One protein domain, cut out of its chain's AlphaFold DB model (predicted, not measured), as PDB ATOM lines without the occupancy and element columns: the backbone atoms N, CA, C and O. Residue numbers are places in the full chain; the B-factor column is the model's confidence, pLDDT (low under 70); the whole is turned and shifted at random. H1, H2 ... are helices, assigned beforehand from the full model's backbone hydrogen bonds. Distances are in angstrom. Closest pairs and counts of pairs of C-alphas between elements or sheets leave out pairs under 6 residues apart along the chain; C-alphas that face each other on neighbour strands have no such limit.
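This is residues 7 to 84 of the 85 residues of an uncharacterized protein of Nitrospirae bacterium (UniProt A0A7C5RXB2). The long helix H4 and the shorter H3 meet near the start of H4 in a rough L, and residues 65 to 84, of which 65 to 82 belong to H4, stick out free. Before this corner in the chain come two very short helices, H1 and H2, which touch no helix, and a long loop, residues 20 to 39, that leads from H2 to H3, with residues 19 to 24 and 29 to 41 standing free. The printed part has 78 residues, with four named helices in the order H1, H2, H3, H4 and no named strand: all helix, loose, radius of gyration of the C-alphas 15.6 A, spans 44 by 31 by 24 A.

H4, residues 57 to 82, touches H3, residues 40 to 53, with residues 57 to 61 alone against 46 to 50. Their closest C-alphas, those of Asp 50 and Tyr 57, are 5.4 A apart. Their lines are only just about perpendicular, at 71 degrees. H1, residues 7 to 11, is only just apart from H4, at 8.3 A; H2, residues 15 to 19, is apart from H4. In H1, H2, H3 and H4 every O i to N i+4 pair is within hydrogen-bond range.

H4 runs 37.5 A from C-alpha 57 at (-54.375, 39.278, -3.710) to C-alpha 82 at (-19.065, 38.387, -16.208). H3 measures 19.8 A, H2 6.1 A and H1 5.8 A.

The C-alphas of Asp 7 and Lys 84, the two farthest apart, are 47.2 A apart. The printed part has no cut; the link from H2 to H3, 20 residues, is long. Confidence is low, under 70, at residues 7 to 30 and 80 to 84.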
ATOM      1  N   ASP A   7     -63.364  33.696 -14.216       50.00
ATOM      2  CA  ASP A   7     -63.062  32.324 -14.644       50.00
ATOM      3  C   ASP A   7     -61.764  32.222 -15.452       50.00
ATOM      4  O   ASP A   7     -61.135  31.164 -15.456       50.00
ATOM      5  N   TYR A   8     -61.355  33.304 -16.135       46.47
ATOM      6  CA  TYR A   8     -60.091  33.337 -16.861       46.47
ATOM      7  C   TYR A   8     -58.919  33.126 -15.908       46.47
ATOM      8  O   TYR A   8     -58.123  32.252 -16.180       46.47
ATOM      9  N   TYR A   9     -58.829  33.819 -14.770       49.72
ATOM     10  CA  TYR A   9     -57.655  33.747 -13.884       49.72
ATOM     11  C   TYR A   9     -57.679  32.566 -12.908       49.72
ATOM     12  O   TYR A   9     -56.618  32.095 -12.501       49.72
ATOM     13  N   GLU A  10     -58.865  32.067 -12.555       48.34
ATOM     14  CA  GLU A  10     -59.001  30.873 -11.710       48.34
ATOM     15  C   GLU A  10     -58.724  29.577 -12.485       48.34
ATOM     16  O   GLU A  10     -58.180  28.628 -11.921       48.34
ATOM     17  N   ASN A  11     -59.025  29.556 -13.792       48.53
ATOM     18  CA  ASN A  11     -58.849  28.381 -14.654       48.53
ATOM     19  C   ASN A  11     -57.715  28.517 -15.679       48.53
ATOM     20  O   ASN A  11     -57.443  27.565 -16.418       48.53
ATOM     21  N   THR A  12     -57.045  29.672 -15.760       47.75
ATOM     22  CA  THR A  12     -55.864  29.848 -16.613       47.75
ATOM     23  C   THR A  12     -54.693  29.103 -15.994       47.75
ATOM     24  O   THR A  12     -53.870  29.623 -15.241       47.75
ATOM     25  N   ASP A  13     -54.626  27.831 -16.360       51.22
ATOM     26  CA  ASP A  13     -53.417  27.043 -16.339       51.22
ATOM     27  C   ASP A  13     -52.388  27.712 -17.272       51.22
ATOM     28  O   ASP A  13     -52.349  27.474 -18.486       51.22
ATOM     29  N   PHE A  14     -51.536  28.573 -16.701       51.19
ATOM     30  CA  PHE A  14     -50.428  29.231 -17.406       51.19
ATOM     31  C   PHE A  14     -49.438  28.228 -18.029       51.19
ATOM     32  O   PHE A  14     -48.553  28.633 -18.785       51.19
ATOM     33  N   SER A  15     -49.612  26.917 -17.800       50.03
ATOM     34  CA  SER A  15     -48.911  25.845 -18.511       50.03
ATOM     35  C   SER A  15     -48.915  26.032 -20.026       50.03
ATOM     36  O   SER A  15     -47.907  25.750 -20.665       50.03
ATOM     37  N   ASN A  16     -50.010  26.511 -20.632       44.59
ATOM     38  CA  ASN A  16     -50.058  26.702 -22.088       44.59
ATOM     39  C   ASN A  16     -49.246  27.919 -22.562       44.59
ATOM     40  O   ASN A  16     -48.591  27.830 -23.598       44.59
ATOM     41  N   LEU A  17     -49.211  29.010 -21.791       49.88
ATOM     42  CA  LEU A  17     -48.308  30.139 -22.054       49.88
ATOM     43  C   LEU A  17     -46.840  29.712 -21.865       49.88
ATOM     44  O   LEU A  17     -45.991  30.053 -22.685       49.88
ATOM     45  N   MET A  18     -46.554  28.848 -20.882       47.44
ATOM     46  CA  MET A  18     -45.228  28.251 -20.676       47.44
ATOM     47  C   MET A  18     -44.814  27.227 -21.745       47.44
ATOM     48  O   MET A  18     -43.618  27.075 -21.980       47.44
ATOM     49  N   LYS A  19     -45.753  26.560 -22.434       44.62
ATOM     50  CA  LYS A  19     -45.453  25.614 -23.534       44.62
ATOM     51  C   LYS A  19     -44.826  26.279 -24.761       44.62
ATOM     52  O   LYS A  19     -44.177  25.589 -25.542       44.62
ATOM     53  N   THR A  20     -45.023  27.585 -24.951       45.47
ATOM     54  CA  THR A  20     -44.349  28.328 -26.033       45.47
ATOM     55  C   THR A  20     -42.883  28.616 -25.712       45.47
ATOM     56  O   THR A  20     -42.078  28.816 -26.622       45.47
ATOM     57  N   SER A  21     -42.489  28.528 -24.435       45.38
ATOM     58  CA  SER A  21     -41.086  28.355 -24.085       45.38
ATOM     59  C   SER A  21     -40.695  26.910 -24.410       45.38
ATOM     60  O   SER A  21     -41.353  25.963 -23.986       45.38
ATOM     61  N   ARG A  22     -39.605  26.702 -25.154       46.44
ATOM     62  CA  ARG A  22     -39.046  25.363 -25.450       46.44
ATOM     63  C   ARG A  22     -38.527  24.628 -24.195       46.44
ATOM     64  O   ARG A  22     -37.767  23.669 -24.303       46.44
ATOM     65  N   LEU A  23     -38.894  25.079 -22.998       51.47
ATOM     66  CA  LEU A  23     -38.417  24.587 -21.720       51.47
ATOM     67  C   LEU A  23     -39.475  23.666 -21.111       51.47
ATOM     68  O   LEU A  23     -40.552  24.104 -20.733       51.47
ATOM     69  N   LYS A  24     -39.123  22.376 -21.059       45.47
ATOM     70  CA  LYS A  24     -39.698  21.286 -20.250       45.47
ATOM     71  C   LYS A  24     -41.208  21.353 -19.970       45.47
ATOM     72  O   LYS A  24     -41.681  22.115 -19.137       45.47
ATOM     73  N   LYS A  25     -41.921  20.387 -20.561       40.59
ATOM     74  CA  LYS A  25     -43.276  19.931 -20.204       40.59
ATOM     75  C   LYS A  25     -43.505  20.045 -18.685       40.59
ATOM     76  O   LYS A  25     -42.964  19.246 -17.921       40.59
ATOM     77  N   VAL A  26     -44.273  21.051 -18.262       47.34
ATOM     78  CA  VAL A  26     -44.638  21.249 -16.856       47.34
ATOM     79  C   VAL A  26     -45.548  20.086 -16.471       47.34
ATOM     80  O   VAL A  26     -46.689  19.985 -16.921       47.34
ATOM     81  N   ILE A  27     -45.000  19.138 -15.715       48.19
ATOM     82  CA  ILE A  27     -45.776  18.077 -15.072       48.19
ATOM     83  C   ILE A  27     -46.756  18.795 -14.143       48.19
ATOM     84  O   ILE A  27     -46.317  19.659 -13.386       48.19
ATOM     85  N   ARG A  28     -48.058  18.475 -14.209       47.41
ATOM     86  CA  ARG A  28     -49.067  18.975 -13.259       47.41
ATOM     87  C   ARG A  28     -48.648  18.555 -11.850       47.41
ATOM     88  O   ARG A  28     -48.978  17.465 -11.396       47.41
ATOM     89  N   SER A  29     -47.842  19.379 -11.194       58.72
ATOM     90  CA  SER A  29     -47.412  19.160  -9.824       58.72
ATOM     91  C   SER A  29     -48.516  19.657  -8.911       58.72
ATOM     92  O   SER A  29     -49.005  20.772  -9.102       58.72
ATOM     93  N   ASN A  30     -48.878  18.857  -7.911       66.31
ATOM     94  CA  ASN A  30     -49.802  19.295  -6.873       66.31
ATOM     95  C   ASN A  30     -49.345  20.652  -6.306       66.31
ATOM     96  O   ASN A  30     -48.147  20.822  -6.042       66.31
ATOM     97  N   PRO A  31     -50.266  21.618  -6.134       71.75
ATOM     98  CA  PRO A  31     -49.914  22.920  -5.593       71.75
ATOM     99  C   PRO A  31     -49.309  22.742  -4.197       71.75
ATOM    100  O   PRO A  31     -49.870  22.054  -3.343       71.75
ATOM    101  N   LYS A  32     -48.148  23.356  -3.964       82.50
ATOM    102  CA  LYS A  32     -47.525  23.397  -2.638       82.50
ATOM    103  C   LYS A  32     -48.065  24.601  -1.877       82.50
ATOM    104  O   LYS A  32     -48.047  25.715  -2.396       82.50
ATOM    105  N   ARG A  33     -48.529  24.386  -0.643       84.06
ATOM    106  CA  ARG A  33     -48.896  25.478   0.265       84.06
ATOM    107  C   ARG A  33     -47.629  26.014   0.926       84.06
ATOM    108  O   ARG A  33     -46.837  25.238   1.453       84.06
ATOM    109  N   ILE A  34     -47.466  27.331   0.896       85.00
ATOM    110  CA  ILE A  34     -46.396  28.043   1.592       85.00
ATOM    111  C   ILE A  34     -47.023  29.047   2.557       85.00
ATOM    112  O   ILE A  34     -48.044  29.655   2.238       85.00
ATOM    113  N   THR A  35     -46.405  29.209   3.722       92.12
ATOM    114  CA  THR A  35     -46.711  30.285   4.667       92.12
ATOM    115  C   THR A  35     -45.487  31.178   4.722       92.12
ATOM    116  O   THR A  35     -44.379  30.682   4.922       92.12
ATOM    117  N   ILE A  36     -45.681  32.474   4.508       90.31
ATOM    118  CA  ILE A  36     -44.607  33.464   4.504       90.31
ATOM    119  C   ILE A  36     -45.014  34.650   5.368       90.31
ATOM    120  O   ILE A  36     -46.177  35.051   5.363       90.31
ATOM    121  N   ASN A  37     -44.046  35.212   6.081       94.75
ATOM    122  CA  ASN A  37     -44.203  36.507   6.726       94.75
ATOM    123  C   ASN A  37     -43.775  37.583   5.724       94.75
ATOM    124  O   ASN A  37     -42.734  37.440   5.081       94.75
ATOM    125  N   ILE A  38     -44.571  38.638   5.589       93.00
ATOM    126  CA  ILE A  38     -44.291  39.789   4.722       93.00
ATOM    127  C   ILE A  38     -44.379  41.074   5.543       93.00
ATOM    128  O   ILE A  38     -45.032  41.094   6.586       93.00
ATOM    129  N   SER A  39     -43.710  42.133   5.086       96.62
ATOM    130  CA  SER A  39     -43.850  43.459   5.688       96.62
ATOM    131  C   SER A  39     -45.210  44.079   5.353       96.62
ATOM    132  O   SER A  39     -45.853  43.711   4.367       96.62
ATOM    133  N   GLU A  40     -45.618  45.062   6.157       96.62
ATOM    134  CA  GLU A  40     -46.843  45.842   5.928       96.62
ATOM    135  C   GLU A  40     -46.816  46.583   4.582       96.62
ATOM    136  O   GLU A  40     -47.825  46.686   3.894       96.62
ATOM    137  N   GLU A  41     -45.637  47.048   4.168       97.12
ATOM    138  CA  GLU A  41     -45.427  47.693   2.870       97.12
ATOM    139  C   GLU A  41     -45.807  46.759   1.714       97.12
ATOM    140  O   GLU A  41     -46.660  47.100   0.896       97.12
ATOM    141  N   ILE A  42     -45.270  45.533   1.707       95.38
ATOM    142  CA  ILE A  42     -45.573  44.536   0.673       95.38
ATOM    143  C   ILE A  42     -47.053  44.148   0.704       95.38
ATOM    144  O   ILE A  42     -47.664  43.964  -0.353       95.38
ATOM    145  N   TYR A  43     -47.648  44.037   1.894       94.81
ATOM    146  CA  TYR A  43     -49.080  43.783   2.041       94.81
ATOM    147  C   TYR A  43     -49.920  44.891   1.380       94.81
ATOM    148  O   TYR A  43     -50.765  44.602   0.527       94.81
ATOM    149  N   SER A  44     -49.640  46.153   1.715       96.75
ATOM    150  CA  SER A  44     -50.337  47.333   1.192       96.75
ATOM    151  C   SER A  44     -50.193  47.468  -0.326       96.75
ATOM    152  O   SER A  44     -51.187  47.626  -1.041       96.75
ATOM    153  N   GLU A  45     -48.974  47.333  -0.853       96.44
ATOM    154  CA  GLU A  45     -48.716  47.407  -2.293       96.44
ATOM    155  C   GLU A  45     -49.436  46.303  -3.063       96.44
ATOM    156  O   GLU A  45     -50.101  46.569  -4.068       96.44
ATOM    157  N   THR A  46     -49.377  45.070  -2.558       95.19
ATOM    158  CA  THR A  46     -50.077  43.930  -3.160       95.19
ATOM    159  C   THR A  46     -51.586  44.169  -3.177       95.19
ATOM    160  O   THR A  46     -52.246  43.886  -4.177       95.19
ATOM    161  N   HIS A  47     -52.143  44.725  -2.100       96.12
ATOM    162  CA  HIS A  47     -53.564  45.055  -2.029       96.12
ATOM    163  C   HIS A  47     -53.957  46.162  -3.022       96.12
ATOM    164  O   HIS A  47     -55.003  46.082  -3.666       96.12
ATOM    165  N   ASN A  48     -53.117  47.182  -3.206       96.31
ATOM    166  CA  ASN A  48     -53.344  48.236  -4.200       96.31
ATOM    167  C   ASN A  48     -53.317  47.689  -5.630       96.31
ATOM    168  O   ASN A  48     -54.190  48.012  -6.437       96.31
ATOM    169  N   LEU A  49     -52.347  46.825  -5.923       93.69
ATOM    170  CA  LEU A  49     -52.224  46.149  -7.210       93.69
ATOM    171  C   LEU A  49     -53.407  45.225  -7.492       93.69
ATOM    172  O   LEU A  49     -53.894  45.192  -8.619       93.69
ATOM    173  N   ASP A  50     -53.911  44.525  -6.476       92.50
ATOM    174  CA  ASP A  50     -55.128  43.727  -6.603       92.50
ATOM    175  C   ASP A  50     -56.333  44.604  -6.955       92.50
ATOM    176  O   ASP A  50     -57.033  44.322  -7.921       92.50
ATOM    177  N   ARG A  51     -56.531  45.729  -6.255       92.44
ATOM    178  CA  ARG A  51     -57.617  46.672  -6.576       92.44
ATOM    179  C   ARG A  51     -57.536  47.200  -8.009       92.44
ATOM    180  O   ARG A  51     -58.572  47.406  -8.635       92.44
ATOM    181  N   TYR A  52     -56.327  47.421  -8.519       91.06
ATOM    182  CA  TYR A  52     -56.114  47.921  -9.876       91.06
ATOM    183  C   TYR A  52     -56.316  46.841 -10.950       91.06
ATOM    184  O   TYR A  52     -56.948  47.095 -11.972       91.06
ATOM    185  N   MET A  53     -55.787  45.636 -10.727       86.31
ATOM    186  CA  MET A  53     -55.792  44.550 -11.717       86.31
ATOM    187  C   MET A  53     -56.996  43.609 -11.599       86.31
ATOM    188  O   MET A  53     -57.270  42.854 -12.531       86.31
ATOM    189  N   ASN A  54     -57.705  43.643 -10.469       88.12
ATOM    190  CA  ASN A  54     -58.830  42.780 -10.117       88.12
ATOM    191  C   ASN A  54     -58.537  41.286 -10.356       88.12
ATOM    192  O   ASN A  54     -59.310  40.579 -11.006       88.12
ATOM    193  N   MET A  55     -57.384  40.816  -9.870       85.19
ATOM    194  CA  MET A  55     -56.898  39.449 -10.115       85.19
ATOM    195  C   MET A  55     -56.866  38.565  -8.861       85.19
ATOM    196  O   MET A  55     -56.607  37.365  -8.963       85.19
ATOM    197  N   GLY A  56     -57.137  39.139  -7.691       88.44
ATOM    198  CA  GLY A  56     -57.055  38.519  -6.376       88.44
ATOM    199  C   GLY A  56     -55.659  38.647  -5.762       88.44
ATOM    200  O   GLY A  56     -54.660  38.261  -6.372       88.44
ATOM    201  N   TYR A  57     -55.598  39.097  -4.506       89.00
ATOM    202  CA  TYR A  57     -54.375  39.278  -3.710       89.00
ATOM    203  C   TYR A  57     -53.367  38.120  -3.830       89.00
ATOM    204  O   TYR A  57     -52.179  38.324  -4.076       89.00
ATOM    205  N   GLN A  58     -53.836  36.870  -3.727       89.00
ATOM    206  CA  GLN A  58     -52.965  35.696  -3.859       89.00
ATOM    207  C   GLN A  58     -52.325  35.582  -5.247       89.00
ATOM    208  O   GLN A  58     -51.185  35.138  -5.363       89.00
ATOM    209  N   ASN A  59     -53.043  35.946  -6.308       87.69
ATOM    210  CA  ASN A  59     -52.520  35.880  -7.669       87.69
ATOM    211  C   ASN A  59     -51.560  37.036  -7.958       87.69
ATOM    212  O   ASN A  59     -50.599  36.830  -8.700       87.69
ATOM    213  N   VAL A  60     -51.750  38.199  -7.325       91.38
ATOM    214  CA  VAL A  60     -50.752  39.281  -7.341       91.38
ATOM    215  C   VAL A  60     -49.438  38.781  -6.741       91.38
ATOM    216  O   VAL A  60     -48.404  38.853  -7.404       91.38
ATOM    217  N   LEU A  61     -49.477  38.162  -5.554       92.94
ATOM    218  CA  LEU A  61     -48.277  37.593  -4.924       92.94
ATOM    219  C   LEU A  61     -47.612  36.514  -5.785       92.94
ATOM    220  O   LEU A  61     -46.397  36.540  -5.963       92.94
ATOM    221  N   LYS A  62     -48.387  35.581  -6.356       90.31
ATOM    222  CA  LYS A  62     -47.840  34.547  -7.257       90.31
ATOM    223  C   LYS A  62     -47.141  35.168  -8.468       90.31
ATOM    224  O   LYS A  62     -46.062  34.714  -8.845       90.31
ATOM    225  N   THR A  63     -47.745  36.199  -9.056       87.94
ATOM    226  CA  THR A  63     -47.179  36.923 -10.200       87.94
ATOM    227  C   THR A  63     -45.872  37.608  -9.816       87.94
ATOM    228  O   THR A  63     -44.863  37.408 -10.490       87.94
ATOM    229  N   ALA A  64     -45.856  38.336  -8.698       91.00
ATOM    230  CA  ALA A  64     -44.661  39.008  -8.196       91.00
ATOM    231  C   ALA A  64     -43.518  38.017  -7.914       91.00
ATOM    232  O   ALA A  64     -42.388  38.240  -8.343       91.00
ATOM    233  N   MET A  65     -43.815  36.877  -7.276       91.00
ATOM    234  CA  MET A  65     -42.831  35.815  -7.030       91.00
ATOM    235  C   MET A  65     -42.257  35.244  -8.329       91.00
ATOM    236  O   MET A  65     -41.052  35.015  -8.422       91.00
ATOM    237  N   PHE A  66     -43.104  35.002  -9.333       87.38
ATOM    238  CA  PHE A  66     -42.659  34.458 -10.612       87.38
ATOM    239  C   PHE A  66     -41.740  35.430 -11.362       87.38
ATOM    240  O   PHE A  66     -40.679  35.021 -11.835       87.38
ATOM    241  N   LEU A  67     -42.127  36.707 -11.436       85.94
ATOM    242  CA  LEU A  67     -41.334  37.750 -12.088       85.94
ATOM    243  C   LEU A  67     -40.002  37.971 -11.360       85.94
ATOM    244  O   LEU A  67     -38.946  37.870 -11.980       85.94
ATOM    245  N   GLY A  68     -40.034  38.138 -10.034       87.56
ATOM    246  CA  GLY A  68     -38.822  38.321  -9.232       87.56
ATOM    247  C   GLY A  68     -37.854  37.135  -9.319       87.56
ATOM    248  O   GLY A  68     -36.642  37.330  -9.374       87.56
ATOM    249  N   LEU A  69     -38.363  35.899  -9.405       87.12
ATOM    250  CA  LEU A  69     -37.519  34.718  -9.601       87.12
ATOM    251  C   LEU A  69     -36.833  34.721 -10.975       87.12
ATOM    252  O   LEU A  69     -35.668  34.335 -11.075       87.12
ATOM    253  N   LYS A  70     -37.537  35.156 -12.027       82.75
ATOM    254  CA  LYS A  70     -36.979  35.264 -13.382       82.75
ATOM    255  C   LYS A  70     -35.898  36.335 -13.470       82.75
ATOM    256  O   LYS A  70     -34.849  36.082 -14.061       82.75
ATOM    257  N   ASP A  71     -36.121  37.476 -12.833       86.62
ATOM    258  CA  ASP A  71     -35.130  38.547 -12.772       86.62
ATOM    259  C   ASP A  71     -33.900  38.125 -11.960       86.62
ATOM    260  O   ASP A  71     -32.766  38.345 -12.390       86.62
ATOM    261  N   LEU A  72     -34.095  37.425 -10.837       83.44
ATOM    262  CA  LEU A  72     -32.994  36.870 -10.049       83.44
ATOM    263  C   LEU A  72     -32.174  35.843 -10.848       83.44
ATOM    264  O   LEU A  72     -30.944  35.888 -10.834       83.44
ATOM    265  N   GLU A  73     -32.842  34.933 -11.564       84.25
ATOM    266  CA  GLU A  73     -32.198  33.953 -12.447       84.25
ATOM    267  C   GLU A  73     -31.339  34.656 -13.507       84.25
ATOM    268  O   GLU A  73     -30.163  34.320 -13.677       84.25
ATOM    269  N   LYS A  74     -31.895  35.682 -14.161       85.75
ATOM    270  CA  LYS A  74     -31.189  36.492 -15.157       85.75
ATOM    271  C   LYS A  74     -29.960  37.179 -14.560       85.75
ATOM    272  O   LYS A  74     -28.865  37.031 -15.093       85.75
ATOM    273  N   HIS A  75     -30.101  37.835 -13.409       85.69
ATOM    274  CA  HIS A  75     -28.983  38.491 -12.729       85.69
ATOM    275  C   HIS A  75     -27.845  37.530 -12.366       85.69
ATOM    276  O   HIS A  75     -26.672  37.898 -12.456       85.69
ATOM    277  N   ILE A  76     -28.162  36.300 -11.954       84.81
ATOM    278  CA  ILE A  76     -27.149  35.283 -11.649       84.81
ATOM    279  C   ILE A  76     -26.429  34.832 -12.924       84.81
ATOM    280  O   ILE A  76     -25.208  34.661 -12.900       84.81
ATOM    281  N   ILE A  77     -27.160  34.625 -14.020       83.31
ATOM    282  CA  ILE A  77     -26.578  34.240 -15.312       83.31
ATOM    283  C   ILE A  77     -25.639  35.340 -15.810       83.31
ATOM    284  O   ILE A  77     -24.482  35.047 -16.109       83.31
ATOM    285  N   ASP A  78     -26.092  36.592 -15.805       79.62
ATOM    286  CA  ASP A  78     -25.303  37.738 -16.260       79.62
ATOM    287  C   ASP A  78     -24.022  37.896 -15.422       79.62
ATOM    288  O   ASP A  78     -22.929  38.041 -15.968       79.62
ATOM    289  N   LYS A  79     -24.114  37.744 -14.090       77.62
ATOM    290  CA  LYS A  79     -22.936  37.734 -13.203       77.62
ATOM    291  C   LYS A  79     -21.988  36.565 -13.473       77.62
ATOM    292  O   LYS A  79     -20.774  36.742 -13.421       77.62
ATOM    293  N   LYS A  80     -22.503  35.364 -13.753       67.88
ATOM    294  CA  LYS A  80     -21.667  34.198 -14.092       67.88
ATOM    295  C   LYS A  80     -20.967  34.352 -15.440       67.88
ATOM    296  O   LYS A  80     -19.865  33.835 -15.588       67.88
ATOM    297  N   ILE A  81     -21.595  35.024 -16.403       61.09
ATOM    298  CA  ILE A  81     -20.971  35.371 -17.684       61.09
ATOM    299  C   ILE A  81     -19.844  36.385 -17.446       61.09
ATOM    300  O   ILE A  81     -18.749  36.189 -17.956       61.09
ATOM    301  N   LEU A  82     -20.074  37.391 -16.598       55.69
ATOM    302  CA  LEU A  82     -19.065  38.387 -16.208       55.69
ATOM    303  C   LEU A  82     -17.849  37.796 -15.476       55.69
ATOM    304  O   LEU A  82     -16.747  38.294 -15.651       55.69
ATOM    305  N   LEU A  83     -18.029  36.739 -14.678       55.91
ATOM    306  CA  LEU A  83     -16.946  36.074 -13.932       55.91
ATOM    307  C   LEU A  83     -16.201  34.989 -14.734       55.91
ATOM    308  O   LEU A  83     -15.312  34.336 -14.191       55.91
ATOM    309  N   LYS A  84     -16.589  34.739 -15.991       52.06
ATOM    310  CA  LYS A  84     -15.961  33.741 -16.876       52.06
ATOM    311  C   LYS A  84     -14.959  34.338 -17.877       52.06
ATOM    312  O   LYS A  84     -14.560  33.625 -18.798       52.06
TER     313      LYS A  84